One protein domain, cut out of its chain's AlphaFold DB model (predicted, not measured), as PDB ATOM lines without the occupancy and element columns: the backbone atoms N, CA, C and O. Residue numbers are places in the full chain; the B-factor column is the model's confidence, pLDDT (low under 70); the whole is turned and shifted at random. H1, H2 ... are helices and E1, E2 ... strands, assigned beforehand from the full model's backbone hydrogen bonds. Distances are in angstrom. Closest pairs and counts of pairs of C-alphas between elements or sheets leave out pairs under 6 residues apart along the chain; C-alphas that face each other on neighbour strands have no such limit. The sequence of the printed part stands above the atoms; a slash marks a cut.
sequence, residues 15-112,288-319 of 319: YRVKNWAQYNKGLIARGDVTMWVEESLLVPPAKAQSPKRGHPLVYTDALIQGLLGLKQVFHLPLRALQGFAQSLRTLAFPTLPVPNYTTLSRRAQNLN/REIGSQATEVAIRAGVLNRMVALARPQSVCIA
ATOM      1  N   TYR A  15     155.673 147.212 255.625       84.38
ATOM      2  CA  TYR A  15     156.562 148.297 256.026       84.38
ATOM      3  C   TYR A  15     157.796 148.364 255.133       84.38
ATOM      4  O   TYR A  15     158.383 147.340 254.781       84.38
ATOM      5  N   ARG A  16     158.242 149.585 254.828       88.50
ATOM      6  CA  ARG A  16     159.495 149.852 254.112       88.50
ATOM      7  C   ARG A  16     160.428 150.714 254.951       88.50
ATOM      8  O   ARG A  16     160.014 151.735 255.492       88.50
ATOM      9  N   VAL A  17     161.704 150.336 255.009       90.81
ATOM     10  CA  VAL A  17     162.759 151.130 255.655       90.81
ATOM     11  C   VAL A  17     163.246 152.209 254.684       90.81
ATOM     12  O   VAL A  17     163.806 151.889 253.636       90.81
ATOM     13  N   LYS A  18     163.043 153.488 255.019       93.50
ATOM     14  CA  LYS A  18     163.445 154.625 254.168       93.50
ATOM     15  C   LYS A  18     164.955 154.867 254.166       93.50
ATOM     16  O   LYS A  18     165.520 155.207 253.133       93.50
ATOM     17  N   ASN A  19     165.621 154.655 255.297       93.25
ATOM     18  CA  ASN A  19     167.041 154.953 255.493       93.25
ATOM     19  C   ASN A  19     167.952 153.716 255.342       93.25
ATOM     20  O   ASN A  19     168.935 153.587 256.070       93.25
ATOM     21  N   TRP A  20     167.638 152.795 254.419       92.62
ATOM     22  CA  TRP A  20     168.302 151.483 254.321       92.62
ATOM     23  C   TRP A  20     169.833 151.561 254.248       92.62
ATOM     24  O   TRP A  20     170.510 150.831 254.967       92.62
ATOM     25  N   ALA A  21     170.390 152.471 253.443       93.94
ATOM     26  CA  ALA A  21     171.841 152.617 253.303       93.94
ATOM     27  C   ALA A  21     172.526 153.010 254.628       93.94
ATOM     28  O   ALA A  21     173.499 152.374 255.039       93.94
ATOM     29  N   GLN A  22     171.988 154.013 255.332       92.81
ATOM     30  CA  GLN A  22     172.494 154.440 256.641       92.81
ATOM     31  C   GLN A  22     172.309 153.341 257.690       92.81
ATOM     32  O   GLN A  22     173.230 153.048 258.451       92.81
ATOM     33  N   TYR A  23     171.133 152.708 257.704       92.94
ATOM     34  CA  TYR A  23     170.830 151.608 258.606       92.94
ATOM     35  C   TYR A  23     171.821 150.453 258.425       92.94
ATOM     36  O   TYR A  23     172.415 150.006 259.403       92.94
ATOM     37  N   ASN A  24     172.082 150.033 257.184       94.06
ATOM     38  CA  ASN A  24     173.029 148.966 256.874       94.06
ATOM     39  C   ASN A  24     174.468 149.325 257.278       94.06
ATOM     40  O   ASN A  24     175.152 148.505 257.886       94.06
ATOM     41  N   LYS A  25     174.913 150.566 257.027       93.94
ATOM     42  CA  LYS A  25     176.228 151.042 257.493       93.94
ATOM     43  C   LYS A  25     176.355 150.933 259.013       93.94
ATOM     44  O   LYS A  25     177.367 150.448 259.510       93.94
ATOM     45  N   GLY A  26     175.323 151.336 259.750       92.81
ATOM     46  CA  GLY A  26     175.331 151.218 261.204       92.81
ATOM     47  C   GLY A  26     175.226 149.768 261.695       92.81
ATOM     48  O   GLY A  26     175.792 149.456 262.735       92.81
ATOM     49  N   LEU A  27     174.571 148.856 260.958       92.62
ATOM     50  CA  LEU A  27     174.598 147.416 261.261       92.62
ATOM     51  C   LEU A  27     176.008 146.836 261.126       92.62
ATOM     52  O   LEU A  27     176.433 146.103 262.015       92.62
ATOM     53  N   ILE A  28     176.733 147.199 260.064       92.94
ATOM     54  CA  ILE A  28     178.140 146.818 259.871       92.94
ATOM     55  C   ILE A  28     178.995 147.375 261.013       92.94
ATOM     56  O   ILE A  28     179.772 146.636 261.617       92.94
ATOM     57  N   ALA A  29     178.792 148.647 261.371       92.38
ATOM     58  CA  ALA A  29     179.544 149.310 262.434       92.38
ATOM     59  C   ALA A  29     179.417 148.611 263.796       92.38
ATOM     60  O   ALA A  29     180.344 148.681 264.584       92.38
ATOM     61  N   ARG A  30     178.334 147.866 264.073       91.00
ATOM     62  CA  ARG A  30     178.202 147.102 265.332       91.00
ATOM     63  C   ARG A  30     179.321 146.074 265.538       91.00
ATOM     64  O   ARG A  30     179.596 145.728 266.686       91.00
ATOM     65  N   GLY A  31     179.925 145.577 264.456       90.50
ATOM     66  CA  GLY A  31     181.059 144.652 264.498       90.50
ATOM     67  C   GLY A  31     182.427 145.332 264.606       90.50
ATOM     68  O   GLY A  31     183.415 144.650 264.864       90.50
ATOM     69  N   ASP A  32     182.498 146.651 264.427       91.00
ATOM     70  CA  ASP A  32     183.732 147.414 264.595       91.00
ATOM     71  C   ASP A  32     184.078 147.485 266.088       91.00
ATOM     72  O   ASP A  32     183.280 147.931 266.903       91.00
ATOM     73  N   VAL A  33     185.258 147.021 266.491       89.38
ATOM     74  CA  VAL A  33     185.636 147.015 267.912       89.38
ATOM     75  C   VAL A  33     185.916 148.428 268.424       89.38
ATOM     76  O   VAL A  33     185.674 148.720 269.597       89.38
ATOM     77  N   THR A  34     186.387 149.322 267.554       86.94
ATOM     78  CA  THR A  34     186.763 150.687 267.937       86.94
ATOM     79  C   THR A  34     185.560 151.487 268.411       86.94
ATOM     80  O   THR A  34     185.663 152.250 269.366       86.94
ATOM     81  N   MET A  35     184.375 151.212 267.856       87.06
ATOM     82  CA  MET A  35     183.146 151.856 268.301       87.06
ATOM     83  C   MET A  35     182.731 151.457 269.715       87.06
ATOM     84  O   MET A  35     181.820 152.096 270.221       87.06
ATOM     85  N   TRP A  36     183.313 150.424 270.337       88.19
ATOM     86  CA  TRP A  36     183.002 149.972 271.703       88.19
ATOM     87  C   TRP A  36     184.038 150.422 272.738       88.19
ATOM     88  O   TRP A  36     183.775 150.315 273.937       88.19
ATOM     89  N   VAL A  37     185.199 150.912 272.291       87.75
ATOM     90  CA  VAL A  37     186.284 151.375 273.158       87.75
ATOM     91  C   VAL A  37     186.289 152.899 273.169       87.75
ATOM     92  O   VAL A  37     186.731 153.537 272.222       87.75
ATOM     93  N   GLU A  38     185.757 153.491 274.236       83.06
ATOM     94  CA  GLU A  38     185.750 154.946 274.418       83.06
ATOM     95  C   GLU A  38     187.023 155.435 275.103       83.06
ATOM     96  O   GLU A  38     187.635 154.707 275.884       83.06
ATOM     97  N   GLU A  39     187.354 156.711 274.898       79.19
ATOM     98  CA  GLU A  39     188.462 157.383 275.591       79.19
ATOM     99  C   GLU A  39     188.341 157.256 277.118       79.19
ATOM    100  O   GLU A  39     189.326 157.045 277.820       79.19
ATOM    101  N   SER A  40     187.110 157.271 277.641       78.75
ATOM    102  CA  SER A  40     186.808 157.078 279.065       78.75
ATOM    103  C   SER A  40     187.333 155.750 279.638       78.75
ATOM    104  O   SER A  40     187.585 155.663 280.842       78.75
ATOM    105  N   LEU A  41     187.536 154.724 278.800       81.25
ATOM    106  CA  LEU A  41     188.104 153.430 279.197       81.25
ATOM    107  C   LEU A  41     189.634 153.471 279.323       81.25
ATOM    108  O   LEU A  41     190.218 152.601 279.970       81.25
ATOM    109  N   LEU A  42     190.277 154.452 278.691       82.88
ATOM    110  CA  LEU A  42     191.731 154.617 278.654       82.88
ATOM    111  C   LEU A  42     192.238 155.495 279.806       82.88
ATOM    112  O   LEU A  42     193.426 155.469 280.129       82.88
ATOM    113  N   VAL A  43     191.340 156.243 280.453       76.75
ATOM    114  CA  VAL A  43     191.678 157.134 281.565       76.75
ATOM    115  C   VAL A  43     192.006 156.311 282.821       76.75
ATOM    116  O   VAL A  43     191.155 155.555 283.308       76.75
ATOM    117  N   PRO A  44     193.218 156.448 283.395       68.81
ATOM    118  CA  PRO A  44     193.541 155.816 284.665       68.81
ATOM    119  C   PRO A  44     192.657 156.391 285.782       68.81
ATOM    120  O   PRO A  44     192.275 157.562 285.729       68.81
ATOM    121  N   PRO A  45     192.329 155.609 286.826       67.62
ATOM    122  CA  PRO A  45     191.562 156.131 287.950       67.62
ATOM    123  C   PRO A  45     192.281 157.340 288.560       67.62
ATOM    124  O   PRO A  45     193.503 157.317 288.742       67.62
ATOM    125  N   ALA A  46     191.524 158.389 288.901       64.31
ATOM    126  CA  ALA A  46     192.061 159.501 289.679       64.31
ATOM    127  C   ALA A  46     192.743 158.934 290.935       64.31
ATOM    128  O   ALA A  46     192.176 158.054 291.592       64.31
ATOM    129  N   LYS A  47     193.965 159.394 291.249       55.03
ATOM    130  CA  LYS A  47     194.701 158.952 292.446       55.03
ATOM    131  C   LYS A  47     193.754 159.043 293.643       55.03
ATOM    132  O   LYS A  47     193.300 160.135 293.978       55.03
ATOM    133  N   ALA A  48     193.428 157.898 294.243       48.59
ATOM    134  CA  ALA A  48     192.535 157.847 295.388       48.59
ATOM    135  C   ALA A  48     193.060 158.799 296.471       48.59
ATOM    136  O   ALA A  48     194.208 158.684 296.903       48.59
ATOM    137  N   GLN A  49     192.226 159.755 296.881       46.31
ATOM    138  CA  GLN A  49     192.501 160.574 298.051       46.31
ATOM    139  C   GLN A  49     192.592 159.647 299.265       46.31
ATOM    140  O   GLN A  49     191.601 159.041 299.674       46.31
ATOM    141  N   SER A  50     193.786 159.595 299.857       46.81
ATOM    142  CA  SER A  50     194.159 158.881 301.088       46.81
ATOM    143  C   SER A  50     194.036 157.340 301.061       46.81
ATOM    144  O   SER A  50     193.045 156.783 300.589       46.81
ATOM    145  N   PRO A  51     195.025 156.613 301.617       45.09
ATOM    146  CA  PRO A  51     194.991 155.159 301.711       45.09
ATOM    147  C   PRO A  51     193.921 154.732 302.725       45.09
ATOM    148  O   PRO A  51     194.174 154.633 303.923       45.09
ATOM    149  N   LYS A  52     192.698 154.471 302.261       51.72
ATOM    150  CA  LYS A  52     191.729 153.707 303.052       51.72
ATOM    151  C   LYS A  52     192.179 152.246 303.091       51.72
ATOM    152  O   LYS A  52     192.644 151.706 302.092       51.72
ATOM    153  N   ARG A  53     192.047 151.609 304.257       45.34
ATOM    154  CA  ARG A  53     192.402 150.201 304.499       45.34
ATOM    155  C   ARG A  53     191.617 149.306 303.518       45.34
ATOM    156  O   ARG A  53     190.412 149.142 303.672       45.34
ATOM    157  N   GLY A  54     192.284 148.782 302.485       56.38
ATOM    158  CA  GLY A  54     191.671 147.993 301.408       56.38
ATOM    159  C   GLY A  54     192.529 147.940 300.135       56.38
ATOM    160  O   GLY A  54     193.524 148.651 300.018       56.38
ATOM    161  N   HIS A  55     192.160 147.073 299.184       51.03
ATOM    162  CA  HIS A  55     192.858 146.942 297.898       51.03
ATOM    163  C   HIS A  55     192.683 148.227 297.062       51.03
ATOM    164  O   HIS A  55     191.550 148.695 296.932       51.03
ATOM    165  N   PRO A  56     193.747 148.791 296.460       58.06
ATOM    166  CA  PRO A  56     193.641 150.011 295.664       58.06
ATOM    167  C   PRO A  56     192.664 149.838 294.490       58.06
ATOM    168  O   PRO A  56     192.601 148.773 293.863       58.06
ATOM    169  N   LEU A  57     191.896 150.892 294.192       64.06
ATOM    170  CA  LEU A  57     190.947 150.944 293.077       64.06
ATOM    171  C   LEU A  57     191.709 151.153 291.756       64.06
ATOM    172  O   LEU A  57     191.748 152.251 291.218       64.06
ATOM    173  N   VAL A  58     192.353 150.096 291.255       77.00
ATOM    174  CA  VAL A  58     193.211 150.146 290.051       77.00
ATOM    175  C   VAL A  58     192.409 150.338 288.754       77.00
ATOM    176  O   VAL A  58     192.949 150.822 287.764       77.00
ATOM    177  N   TYR A  59     191.116 149.997 288.750       87.88
ATOM    178  CA  TYR A  59     190.259 150.036 287.561       87.88
ATOM    179  C   TYR A  59     188.975 150.833 287.817       87.88
ATOM    180  O   TYR A  59     188.289 150.623 288.828       87.88
ATOM    181  N   THR A  60     188.644 151.728 286.883       89.81
ATOM    182  CA  THR A  60     187.414 152.534 286.893       89.81
ATOM    183  C   THR A  60     186.190 151.672 286.577       89.81
ATOM    184  O   THR A  60     186.300 150.642 285.910       89.81
ATOM    185  N   ASP A  61     185.006 152.077 287.043       91.25
ATOM    186  CA  ASP A  61     183.755 151.383 286.697       91.25
ATOM    187  C   ASP A  61     183.459 151.445 285.196       91.25
ATOM    188  O   ASP A  61     183.028 150.443 284.628       91.25
ATOM    189  N   ALA A  62     183.790 152.563 284.538       91.44
ATOM    190  CA  ALA A  62     183.675 152.709 283.088       91.44
ATOM    191  C   ALA A  62     184.451 151.609 282.348       91.44
ATOM    192  O   ALA A  62     183.882 150.931 281.494       91.44
ATOM    193  N   LEU A  63     185.709 151.353 282.734       93.19
ATOM    194  CA  LEU A  63     186.516 150.278 282.154       93.19
ATOM    195  C   LEU A  63     185.887 148.895 282.368       93.19
ATOM    196  O   LEU A  63     185.795 148.104 281.427       93.19
ATOM    197  N   ILE A  64     185.441 148.591 283.593       94.69
ATOM    198  CA  ILE A  64     184.801 147.302 283.893       94.69
ATOM    199  C   ILE A  64     183.526 147.136 283.057       94.69
ATOM    200  O   ILE A  64     183.334 146.084 282.443       94.69
ATOM    201  N   GLN A  65     182.682 148.168 282.991       95.38
ATOM    202  CA  GLN A  65     181.464 148.177 282.186       95.38
ATOM    203  C   GLN A  65     181.775 147.980 280.697       95.38
ATOM    204  O   GLN A  65     181.142 147.140 280.059       95.38
ATOM    205  N   GLY A  66     182.763 148.696 280.151       94.44
ATOM    206  CA  GLY A  66     183.164 148.603 278.745       94.44
ATOM    207  C   GLY A  66     183.645 147.202 278.361       94.44
ATOM    208  O   GLY A  66     183.156 146.617 277.394       94.44
ATOM    209  N   LEU A  67     184.530 146.604 279.166       96.06
ATOM    210  CA  LEU A  67     185.023 145.243 278.930       96.06
ATOM    211  C   LEU A  67     183.910 144.194 279.050       96.06
ATOM    212  O   LEU A  67     183.806 143.287 278.223       96.06
ATOM    213  N   LEU A  68     183.038 144.310 280.053       96.44
ATOM    214  CA  LEU A  68     181.888 143.417 280.173       96.44
ATOM    215  C   LEU A  68     180.880 143.626 279.028       96.44
ATOM    216  O   LEU A  68     180.261 142.653 278.597       96.44
ATOM    217  N   GLY A  69     180.771 144.844 278.490       95.69
ATOM    218  CA  GLY A  69     180.029 145.175 277.273       95.69
ATOM    219  C   GLY A  69     180.571 144.450 276.044       95.69
ATOM    220  O   GLY A  69     179.811 143.739 275.386       95.69
ATOM    221  N   LEU A  70     181.887 144.513 275.796       95.44
ATOM    222  CA  LEU A  70     182.556 143.732 274.742       95.44
ATOM    223  C   LEU A  70     182.261 142.239 274.880       95.44
ATOM    224  O   LEU A  70     181.977 141.553 273.901       95.44
ATOM    225  N   LYS A  71     182.261 141.733 276.114       95.56
ATOM    226  CA  LYS A  71     181.879 140.349 276.383       95.56
ATOM    227  C   LYS A  71     180.447 140.030 275.936       95.56
ATOM    228  O   LYS A  71     180.228 138.918 275.456       95.56
ATOM    229  N   GLN A  72     179.485 140.933 276.123       95.25
ATOM    230  CA  GLN A  72     178.106 140.703 275.675       95.25
ATOM    231  C   GLN A  72     177.991 140.775 274.150       95.25
ATOM    232  O   GLN A  72     177.336 139.920 273.567       95.25
ATOM    233  N   VAL A  73     178.661 141.745 273.520       94.00
ATOM    234  CA  VAL A  73     178.643 141.953 272.060       94.00
ATOM    235  C   VAL A  73     179.264 140.775 271.313       94.00
ATOM    236  O   VAL A  73     178.686 140.279 270.353       94.00
ATOM    237  N   PHE A  74     180.428 140.309 271.766       93.69
ATOM    238  CA  PHE A  74     181.197 139.256 271.096       93.69
ATOM    239  C   PHE A  74     180.999 137.870 271.720       93.69
ATOM    240  O   PHE A  74     181.723 136.936 271.388       93.69
ATOM    241  N   HIS A  75     180.044 137.729 272.644       93.62
ATOM    242  CA  HIS A  75     179.748 136.478 273.348       93.62
ATOM    243  C   HIS A  75     181.009 135.787 273.904       93.62
ATOM    244  O   HIS A  75     181.241 134.595 273.697       93.62
ATOM    245  N   LEU A  76     181.837 136.531 274.643       94.94
ATOM    246  CA  LEU A  76     183.111 136.029 275.167       94.94
ATOM    247  C   LEU A  76     182.976 135.513 276.612       94.94
ATOM    248  O   LEU A  76     182.440 136.207 277.485       94.94
ATOM    249  N   PRO A  77     183.494 134.318 276.947       94.81
ATOM    250  CA  PRO A  77     183.750 133.935 278.339       94.81
ATOM    251  C   PRO A  77     184.758 134.887 278.994       94.81
ATOM    252  O   PRO A  77     185.612 135.432 278.308       94.81
ATOM    253  N   LEU A  78     184.729 135.061 280.321       95.44
ATOM    254  CA  LEU A  78     185.589 136.057 280.995       95.44
ATOM    255  C   LEU A  78     187.096 135.858 280.738       95.44
ATOM    256  O   LEU A  78     187.827 136.835 280.617       95.44
ATOM    257  N   ARG A  79     187.568 134.608 280.620       97.19
ATOM    258  CA  ARG A  79     188.972 134.320 280.271       97.19
ATOM    259  C   ARG A  79     189.300 134.702 278.827       97.19
ATOM    260  O   ARG A  79     190.343 135.294 278.582       97.19
ATOM    261  N   ALA A  80     188.392 134.408 277.896       97.94
ATOM    262  CA  ALA A  80     188.538 134.809 276.501       97.94
ATOM    263  C   ALA A  80     188.473 136.336 276.353       97.94
ATOM    264  O   ALA A  80     189.260 136.897 275.605       97.94
ATOM    265  N   LEU A  81     187.613 137.014 277.122       97.62
ATOM    266  CA  LEU A  81     187.558 138.475 277.187       97.62
ATOM    267  C   LEU A  81     188.897 139.070 277.638       97.62
ATOM    268  O   LEU A  81     189.342 140.046 277.048       97.62
ATOM    269  N   GLN A  82     189.546 138.493 278.655       97.81
ATOM    270  CA  GLN A  82     190.864 138.963 279.083       97.81
ATOM    271  C   GLN A  82     191.887 138.856 277.943       97.81
ATOM    272  O   GLN A  82     192.568 139.837 277.658       97.81
ATOM    273  N   GLY A  83     191.968 137.700 277.273       98.12
ATOM    274  CA  GLY A  83     192.858 137.520 276.120       98.12
ATOM    275  C   GLY A  83     192.527 138.473 274.967       98.12
ATOM    276  O   GLY A  83     193.414 139.097 274.399       98.12
ATOM    277  N   PHE A  84     191.240 138.663 274.679       97.38
ATOM    278  CA  PHE A  84     190.765 139.603 273.667       97.38
ATOM    279  C   PHE A  84     191.180 141.045 273.987       97.38
ATOM    280  O   PHE A  84     191.752 141.720 273.139       97.38
ATOM    281  N   ALA A  85     190.973 141.500 275.224       96.31
ATOM    282  CA  ALA A  85     191.378 142.831 275.669       96.31
ATOM    283  C   ALA A  85     192.906 143.023 275.643       96.31
ATOM    284  O   ALA A  85     193.375 144.109 275.309       96.31
ATOM    285  N   GLN A  86     193.688 141.975 275.936       97.25
ATOM    286  CA  GLN A  86     195.146 141.995 275.759       97.25
ATOM    287  C   GLN A  86     195.525 142.212 274.289       97.25
ATOM    288  O   GLN A  86     196.364 143.064 274.007       97.25
ATOM    289  N   SER A  87     194.874 141.517 273.351       96.94
ATOM    290  CA  SER A  87     195.093 141.739 271.916       96.94
ATOM    291  C   SER A  87     194.711 143.154 271.482       96.94
ATOM    292  O   SER A  87     195.474 143.788 270.759       96.94
ATOM    293  N   LEU A  88     193.577 143.687 271.956       94.88
ATOM    294  CA  LEU A  88     193.174 145.071 271.671       94.88
ATOM    295  C   LEU A  88     194.209 146.081 272.158       94.88
ATOM    296  O   LEU A  88     194.525 147.028 271.439       94.88
ATOM    297  N   ARG A  89     194.771 145.855 273.350       94.62
ATOM    298  CA  ARG A  89     195.836 146.697 273.885       94.62
ATOM    299  C   ARG A  89     197.071 146.692 272.983       94.62
ATOM    300  O   ARG A  89     197.601 147.752 272.681       94.62
ATOM    301  N   THR A  90     197.510 145.514 272.549       96.25
ATOM    302  CA  THR A  90     198.697 145.359 271.696       96.25
ATOM    303  C   THR A  90     198.504 145.960 270.305       96.25
ATOM    304  O   THR A  90     199.442 146.527 269.755       96.25
ATOM    305  N   LEU A  91     197.308 145.824 269.727       94.88
ATOM    306  CA  LEU A  91     197.065 146.153 268.321       94.88
ATOM    307  C   LEU A  91     196.559 147.582 268.087       94.88
ATOM    308  O   LEU A  91     196.867 148.153 267.046       94.88
ATOM    309  N   ALA A  92     195.756 148.139 269.001       91.31
ATOM    310  CA  ALA A  92     195.015 149.379 268.737       91.31
ATOM    311  C   ALA A  92     194.923 150.351 269.925       91.31
ATOM    312  O   ALA A  92     194.805 151.552 269.707       91.31
ATOM    313  N   PHE A  93     194.998 149.870 271.172       93.12
ATOM    314  CA  PHE A  93     194.789 150.699 272.368       93.12
ATOM    315  C   PHE A  93     195.906 150.513 273.413       93.12
ATOM    316  O   PHE A  93     195.657 149.930 274.469       93.12
ATOM    317  N   PRO A  94     197.140 151.004 273.178       91.56
ATOM    318  CA  PRO A  94     198.305 150.710 274.029       91.56
ATOM    319  C   PRO A  94     198.128 151.040 275.521       91.56
ATOM    320  O   PRO A  94     198.697 150.369 276.394       91.56
ATOM    321  N   THR A  95     197.312 152.054 275.815       91.31
ATOM    322  CA  THR A  95     197.002 152.546 277.163       91.31
ATOM    323  C   THR A  95     195.849 151.806 277.844       91.31
ATOM    324  O   THR A  95     195.640 152.021 279.034       91.31
ATOM    325  N   LEU A  96     195.136 150.910 277.146       91.88
ATOM    326  CA  LEU A  96     193.994 150.170 277.691       91.88
ATOM    327  C   LEU A  96     194.423 149.314 278.895       91.88
ATOM    328  O   LEU A  96     195.178 148.346 278.726       91.88
ATOM    329  N   PRO A  97     193.930 149.598 280.114       92.00
ATOM    330  CA  PRO A  97     194.200 148.744 281.260       92.00
ATOM    331  C   PRO A  97     193.408 147.438 281.122       92.00
ATOM    332  O   PRO A  97     192.225 147.451 280.788       92.00
ATOM    333  N   VAL A  98     194.040 146.294 281.406       93.62
ATOM    334  CA  VAL A  98     193.393 144.977 281.272       93.62
ATOM    335  C   VAL A  98     193.327 144.270 282.632       93.62
ATOM    336  O   VAL A  98     194.314 143.663 283.055       93.62
ATOM    337  N   PRO A  99     192.173 144.312 283.325       93.81
ATOM    338  CA  PRO A  99     191.947 143.537 284.534       93.81
ATOM    339  C   PRO A  99     191.943 142.042 284.221       93.81
ATOM    340  O   PRO A  99     191.494 141.603 283.160       93.81
ATOM    341  N   ASN A 100     192.369 141.231 285.188       95.00
ATOM    342  CA  ASN A 100     192.200 139.788 285.072       95.00
ATOM    343  C   ASN A 100     190.716 139.377 285.194       95.00
ATOM    344  O   ASN A 100     189.873 140.094 285.746       95.00
ATOM    345  N   TYR A 101     190.392 138.181 284.704       95.06
ATOM    346  CA  TYR A 101     189.022 137.659 284.682       95.06
ATOM    347  C   TYR A 101     188.379 137.549 286.077       95.06
ATOM    348  O   TYR A 101     187.159 137.673 286.201       95.06
ATOM    349  N   THR A 102     189.172 137.334 287.133       94.31
ATOM    350  CA  THR A 102     188.668 137.274 288.514       94.31
ATOM    351  C   THR A 102     188.259 138.655 289.022       94.31
ATOM    352  O   THR A 102     187.229 138.774 289.683       94.31
ATOM    353  N   THR A 103     188.998 139.707 288.661       93.81
ATOM    354  CA  THR A 103     188.645 141.102 288.963       93.81
ATOM    355  C   THR A 103     187.349 141.496 288.267       93.81
ATOM    356  O   THR A 103     186.448 142.009 288.927       93.81
ATOM    357  N   LEU A 104     187.214 141.183 286.971       94.81
ATOM    358  CA  LEU A 104     185.978 141.418 286.213       94.81
ATOM    359  C   LEU A 104     184.781 140.712 286.863       94.81
ATOM    360  O   LEU A 104     183.745 141.331 287.084       94.81
ATOM    361  N   SER A 105     184.942 139.436 287.235       94.25
ATOM    362  CA  SER A 105     183.884 138.661 287.890       94.25
ATOM    363  C   SER A 105     183.455 139.245 289.238       94.25
ATOM    364  O   SER A 105     182.266 139.245 289.540       94.25
ATOM    365  N   ARG A 106     184.403 139.701 290.064       92.81
ATOM    366  CA  ARG A 106     184.112 140.275 291.387       92.81
ATOM    367  C   ARG A 106     183.469 141.653 291.266       92.81
ATOM    368  O   ARG A 106     182.470 141.916 291.924       92.81
ATOM    369  N   ARG A 107     184.004 142.515 290.396       93.12
ATOM    370  CA  ARG A 107     183.461 143.864 290.175       93.12
ATOM    371  C   ARG A 107     182.067 143.830 289.569       93.12
ATOM    372  O   ARG A 107     181.244 144.644 289.959       93.12
ATOM    373  N   ALA A 108     181.767 142.853 288.712       94.25
ATOM    374  CA  ALA A 108     180.431 142.686 288.149       94.25
ATOM    375  C   ALA A 108     179.329 142.491 289.206       94.25
ATOM    376  O   ALA A 108     178.169 142.710 288.893       94.25
ATOM    377  N   GLN A 109     179.633 142.058 290.434       93.38
ATOM    378  CA  GLN A 109     178.605 141.858 291.467       93.38
ATOM    379  C   GLN A 109     177.987 143.167 291.968       93.38
ATOM    380  O   GLN A 109     176.810 143.167 292.303       93.38
ATOM    381  N   ASN A 110     178.764 144.254 291.985       90.50
ATOM    382  CA  ASN A 110     178.384 145.531 292.598       90.50
ATOM    383  C   ASN A 110     178.589 146.715 291.636       90.50
ATOM    384  O   ASN A 110     178.779 147.845 292.076       90.50
ATOM    385  N   LEU A 111     178.657 146.447 290.330       93.00
ATOM    386  CA  LEU A 111     178.891 147.478 289.327       93.00
ATOM    387  C   LEU A 111     177.602 148.265 289.085       93.00
ATOM    388  O   LEU A 111     176.614 147.705 288.613       93.00
ATOM    389  N   ASN A 112     177.651 149.574 289.317       91.44
ATOM    390  CA  ASN A 112     176.575 150.474 288.927       91.44
ATOM    391  C   ASN A 112     176.704 150.785 287.435       91.44
ATOM    392  O   ASN A 112     177.586 151.533 287.016       91.44
ATOM    393  N   ARG A 288     176.298 133.627 287.708       84.88
ATOM    394  CA  ARG A 288     175.678 132.752 288.718       84.88
ATOM    395  C   ARG A 288     175.141 133.527 289.916       84.88
ATOM    396  O   ARG A 288     174.066 133.200 290.405       84.88
ATOM    397  N   GLU A 289     175.878 134.548 290.341       89.12
ATOM    398  CA  GLU A 289     175.495 135.419 291.450       89.12
ATOM    399  C   GLU A 289     174.435 136.430 291.019       89.12
ATOM    400  O   GLU A 289     174.500 136.962 289.909       89.12
ATOM    401  N   ILE A 290     173.493 136.731 291.913       90.44
ATOM    402  CA  ILE A 290     172.351 137.614 291.625       90.44
ATOM    403  C   ILE A 290     172.821 139.021 291.237       90.44
ATOM    404  O   ILE A 290     172.373 139.545 290.220       90.44
ATOM    405  N   GLY A 291     173.771 139.602 291.979       91.56
ATOM    406  CA  GLY A 291     174.322 140.924 291.652       91.56
ATOM    407  C   GLY A 291     174.976 140.957 290.268       91.56
ATOM    408  O   GLY A 291     174.718 141.848 289.465       91.56
ATOM    409  N   SER A 292     175.732 139.913 289.910       93.31
ATOM    410  CA  SER A 292     176.322 139.809 288.570       93.31
ATOM    411  C   SER A 292     175.291 139.570 287.467       93.31
ATOM    412  O   SER A 292     175.504 140.020 286.346       93.31
ATOM    413  N   GLN A 293     174.189 138.875 287.759       94.69
ATOM    414  CA  GLN A 293     173.074 138.702 286.822       94.69
ATOM    415  C   GLN A 293     172.373 140.038 286.549       94.69
ATOM    416  O   GLN A 293     172.120 140.355 285.389       94.69
ATOM    417  N   ALA A 294     172.122 140.841 287.588       95.00
ATOM    418  CA  ALA A 294     171.550 142.180 287.447       95.00
ATOM    419  C   ALA A 294     172.460 143.090 286.605       95.00
ATOM    420  O   ALA A 294     172.008 143.687 285.627       95.00
ATOM    421  N   THR A 295     173.760 143.107 286.904       96.31
ATOM    422  CA  THR A 295     174.764 143.827 286.109       96.31
ATOM    423  C   THR A 295     174.801 143.345 284.662       96.31
ATOM    424  O   THR A 295     174.855 144.153 283.740       96.31
ATOM    425  N   GLU A 296     174.748 142.032 284.424       96.56
ATOM    426  CA  GLU A 296     174.707 141.472 283.072       96.56
ATOM    427  C   GLU A 296     173.484 141.972 282.290       96.56
ATOM    428  O   GLU A 296     173.628 142.373 281.135       96.56
ATOM    429  N   VAL A 297     172.304 142.019 282.916       96.62
ATOM    430  CA  VAL A 297     171.083 142.577 282.312       96.62
ATOM    431  C   VAL A 297     171.253 144.059 281.976       96.62
ATOM    432  O   VAL A 297     170.975 144.461 280.844       96.62
ATOM    433  N   ALA A 298     171.757 144.862 282.912       96.56
ATOM    434  CA  ALA A 298     171.949 146.293 282.694       96.56
ATOM    435  C   ALA A 298     172.981 146.578 281.585       96.56
ATOM    436  O   ALA A 298     172.762 147.433 280.728       96.56
ATOM    437  N   ILE A 299     174.071 145.807 281.515       96.50
ATOM    438  CA  ILE A 299     175.064 145.925 280.434       96.50
ATOM    439  C   ILE A 299     174.443 145.580 279.084       96.50
ATOM    440  O   ILE A 299     174.688 146.279 278.103       96.50
ATOM    441  N   ARG A 300     173.620 144.528 279.012       96.88
ATOM    442  CA  ARG A 300     172.912 144.170 277.775       96.88
ATOM    443  C   ARG A 300     171.976 145.285 277.321       96.88
ATOM    444  O   ARG A 300     171.948 145.588 276.130       96.88
ATOM    445  N   ALA A 301     171.270 145.931 278.248       96.62
ATOM    446  CA  ALA A 301     170.474 147.112 277.938       96.62
ATOM    447  C   ALA A 301     171.347 148.251 277.373       96.62
ATOM    448  O   ALA A 301     171.034 148.807 276.320       96.62
ATOM    449  N   GLY A 302     172.497 148.535 277.992       94.69
ATOM    450  CA  GLY A 302     173.425 149.553 277.492       94.69
ATOM    451  C   GLY A 302     174.010 149.236 276.109       94.69
ATOM    452  O   GLY A 302     174.108 150.121 275.255       94.69
ATOM    453  N   VAL A 303     174.325 147.965 275.843       94.69
ATOM    454  CA  VAL A 303     174.754 147.482 274.520       94.69
ATOM    455  C   VAL A 303     173.670 147.733 273.473       94.69
ATOM    456  O   VAL A 303     173.965 148.258 272.399       94.69
ATOM    457  N   LEU A 304     172.408 147.423 273.786       95.06
ATOM    458  CA  LEU A 304     171.291 147.692 272.882       95.06
ATOM    459  C   LEU A 304     171.115 149.186 272.612       95.06
ATOM    460  O   LEU A 304     170.912 149.550 271.454       95.06
ATOM    461  N   ASN A 305     171.243 150.047 273.626       94.25
ATOM    462  CA  ASN A 305     171.179 151.499 273.443       94.25
ATOM    463  C   ASN A 305     172.254 151.995 272.475       94.25
ATOM    464  O   ASN A 305     171.944 152.733 271.538       94.25
ATOM    465  N   ARG A 306     173.498 151.530 272.639       91.81
ATOM    466  CA  ARG A 306     174.591 151.871 271.719       91.81
ATOM    467  C   ARG A 306     174.302 151.382 270.298       91.81
ATOM    468  O   ARG A 306     174.473 152.128 269.339       91.81
ATOM    469  N   MET A 307     173.774 150.166 270.146       92.44
ATOM    470  CA  MET A 307     173.368 149.625 268.840       92.44
ATOM    471  C   MET A 307     172.213 150.400 268.185       92.44
ATOM    472  O   MET A 307     172.168 150.476 266.953       92.44
ATOM    473  N   VAL A 308     171.273 150.934 268.976       91.38
ATOM    474  CA  VAL A 308     170.180 151.800 268.492       91.38
ATOM    475  C   VAL A 308     170.724 153.139 268.017       91.38
ATOM    476  O   VAL A 308     170.334 153.582 266.941       91.38
ATOM    477  N   ALA A 309     171.641 153.745 268.775       89.25
ATOM    478  CA  ALA A 309     172.259 155.017 268.409       89.25
ATOM    479  C   ALA A 309     173.006 154.939 267.064       89.25
ATOM    480  O   ALA A 309     172.998 155.895 266.297       89.25
ATOM    481  N   LEU A 310     173.602 153.785 266.751       87.88
ATOM    482  CA  LEU A 310     174.313 153.563 265.487       87.88
ATOM    483  C   LEU A 310     173.398 153.274 264.302       87.88
ATOM    484  O   LEU A 310     173.656 153.714 263.185       87.88
ATOM    485  N   ALA A 311     172.369 152.460 264.527       86.62
ATOM    486  CA  ALA A 311     171.507 151.962 263.470       86.62
ATOM    487  C   ALA A 311     170.087 151.781 263.984       86.62
ATOM    488  O   ALA A 311     169.763 150.768 264.617       86.62
ATOM    489  N   ARG A 312     169.223 152.727 263.608       88.00
ATOM    490  CA  ARG A 312     167.777 152.630 263.780       88.00
ATOM    491  C   ARG A 312     167.073 152.654 262.420       88.00
ATOM    492  O   ARG A 312     167.299 153.587 261.643       88.00
ATOM    493  N   PRO A 313     166.215 151.665 262.121       87.88
ATOM    494  CA  PRO A 313     165.424 151.698 260.903       87.88
ATOM    495  C   PRO A 313     164.331 152.772 261.011       87.88
ATOM    496  O   PRO A 313     163.667 152.903 262.040       87.88
ATOM    497  N   GLN A 314     164.131 153.530 259.935       87.62
ATOM    498  CA  GLN A 314     162.995 154.431 259.750       87.62
ATOM    499  C   GLN A 314     161.954 153.727 258.879       87.62
ATOM    500  O   GLN A 314     161.960 153.849 257.651       87.62
ATOM    501  N   SER A 315     161.108 152.926 259.524       85.56
ATOM    502  CA  SER A 315     160.056 152.154 258.862       85.56
ATOM    503  C   SER A 315     158.807 153.004 258.646       85.56
ATOM    504  O   SER A 315     158.329 153.645 259.577       85.56
ATOM    505  N   VAL A 316     158.252 152.971 257.436       85.56
ATOM    506  CA  VAL A 316     156.941 153.551 257.116       85.56
ATOM    507  C   VAL A 316     155.993 152.470 256.618       85.56
ATOM    508  O   VAL A 316     156.430 151.559 255.916       85.56
ATOM    509  N   CYS A 317     154.718 152.572 256.987       82.50
ATOM    510  CA  CYS A 317     153.670 151.731 256.418       82.50
ATOM    511  C   CYS A 317     153.450 152.131 254.950       82.50
ATOM    512  O   CYS A 317     153.420 153.326 254.645       82.50
ATOM    513  N   ILE A 318     153.360 151.152 254.051       86.50
ATOM    514  CA  ILE A 318     153.180 151.363 252.606       86.50
ATOM    515  C   ILE A 318     151.979 150.615 252.014       86.50
ATOM    516  O   ILE A 318     151.617 150.913 250.880       86.50
ATOM    517  N   ALA A 319     151.383 149.669 252.743       72.50
ATOM    518  CA  ALA A 319     150.149 148.967 252.383       72.50
ATOM    519  C   ALA A 319     149.552 148.292 253.619       72.50
ATOM    520  O   ALA A 319     150.360 147.923 254.500       72.50
TER     521      ALA A 319
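This is residues 15 to 112 and 288 to 319 of the 319 residues of the protein "Transposase, IS5 family" of Cupriavidus taiwanensis (strain DSM 17343 / BCRC 17206 / CCUG 44338 / CIP 107171 / LMG 19424 / R1) (UniProt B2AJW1). A loose, elongated body of crossed helices has H2 in its middle, with H5 crossing it on one side and H3 on the other, while H4 packs on the first residues of H3. H1 packs on the last residues of H5, and both lead to a small two-stranded ribbon, E1 with E2, at one end of the long axis; at the other end residues 49 to 55 of a long loop stick out. The 130 printed residues hold five named helices and two named strands in the order E1 H1 H2 H3 H4 H5 E2, and the class is mostly helix. The sheet, E1 - E2, is antiparallel. The radius of gyration of the C-alphas is 17.6 A, and they span 67 by 35 by 29 A.

Strands E1, residues 15 to 17, and E2, residues 315 to 317, are antiparallel neighbours at 148 degrees; N 16 and O 316 are within hydrogen-bond range at 2.9 A, as are N 316 and O 16 at 2.9 A. H1, residues 20 to 29, touches H5, residues 290 to 310, at a steep tilt of 42 degrees, opposite ways; H5 does this with residues 307 to 310 alone, and the closest C-alphas, those of Gly 26 and Leu 310, are 5.0 A apart. The hub is H2, residues 61 to 73, which touches three helices. H5 touches it with residues 296 to 303 alone, about perpendicular at 75 degrees, the closest C-alphas being those of Gly 69 and Ile 299, 5.9 A apart. With residues 67 to 71 alone H2 touches H3, residues 78 to 91, about perpendicular at 76 degrees; the closest C-alphas are those of Lys 71 and Leu 81, 6.0 A apart. With residues 64 to 68 alone H2 only just touches H4, residues 101 to 107, with 3 pairs of C-alphas within 8 A, the closest being those of Ile 64 and Leu 104 at 6.4 A. H3 and H5 are apart. In H1, H2, H3, H4 and H5 every O i to N i+4 pair is within hydrogen-bond range.

E1 begins at C-alpha 15 (156.562, 148.297, 256.026) and is 6.8 A long; E2 is 6.9 A long. H5, the longest helix, measures 30.7 A and ends at C-alpha 310 (174.313, 153.563, 265.487). H3 measures 19.9 A, H2 18.1 A, H1 14.0 A and H4 10.0 A.

The C-alphas of Arg 53 and Ala 319, the two farthest apart, are 67.1 A apart. Residues 113 to 287 are not printed, and C-alphas 112 and 288 across the cut are 17.7 A apart. The link from H1 to H2, residues 30 to 60, is long. Mean pLDDT of the printed part is 87.9; residues 44 to 57 are under 70.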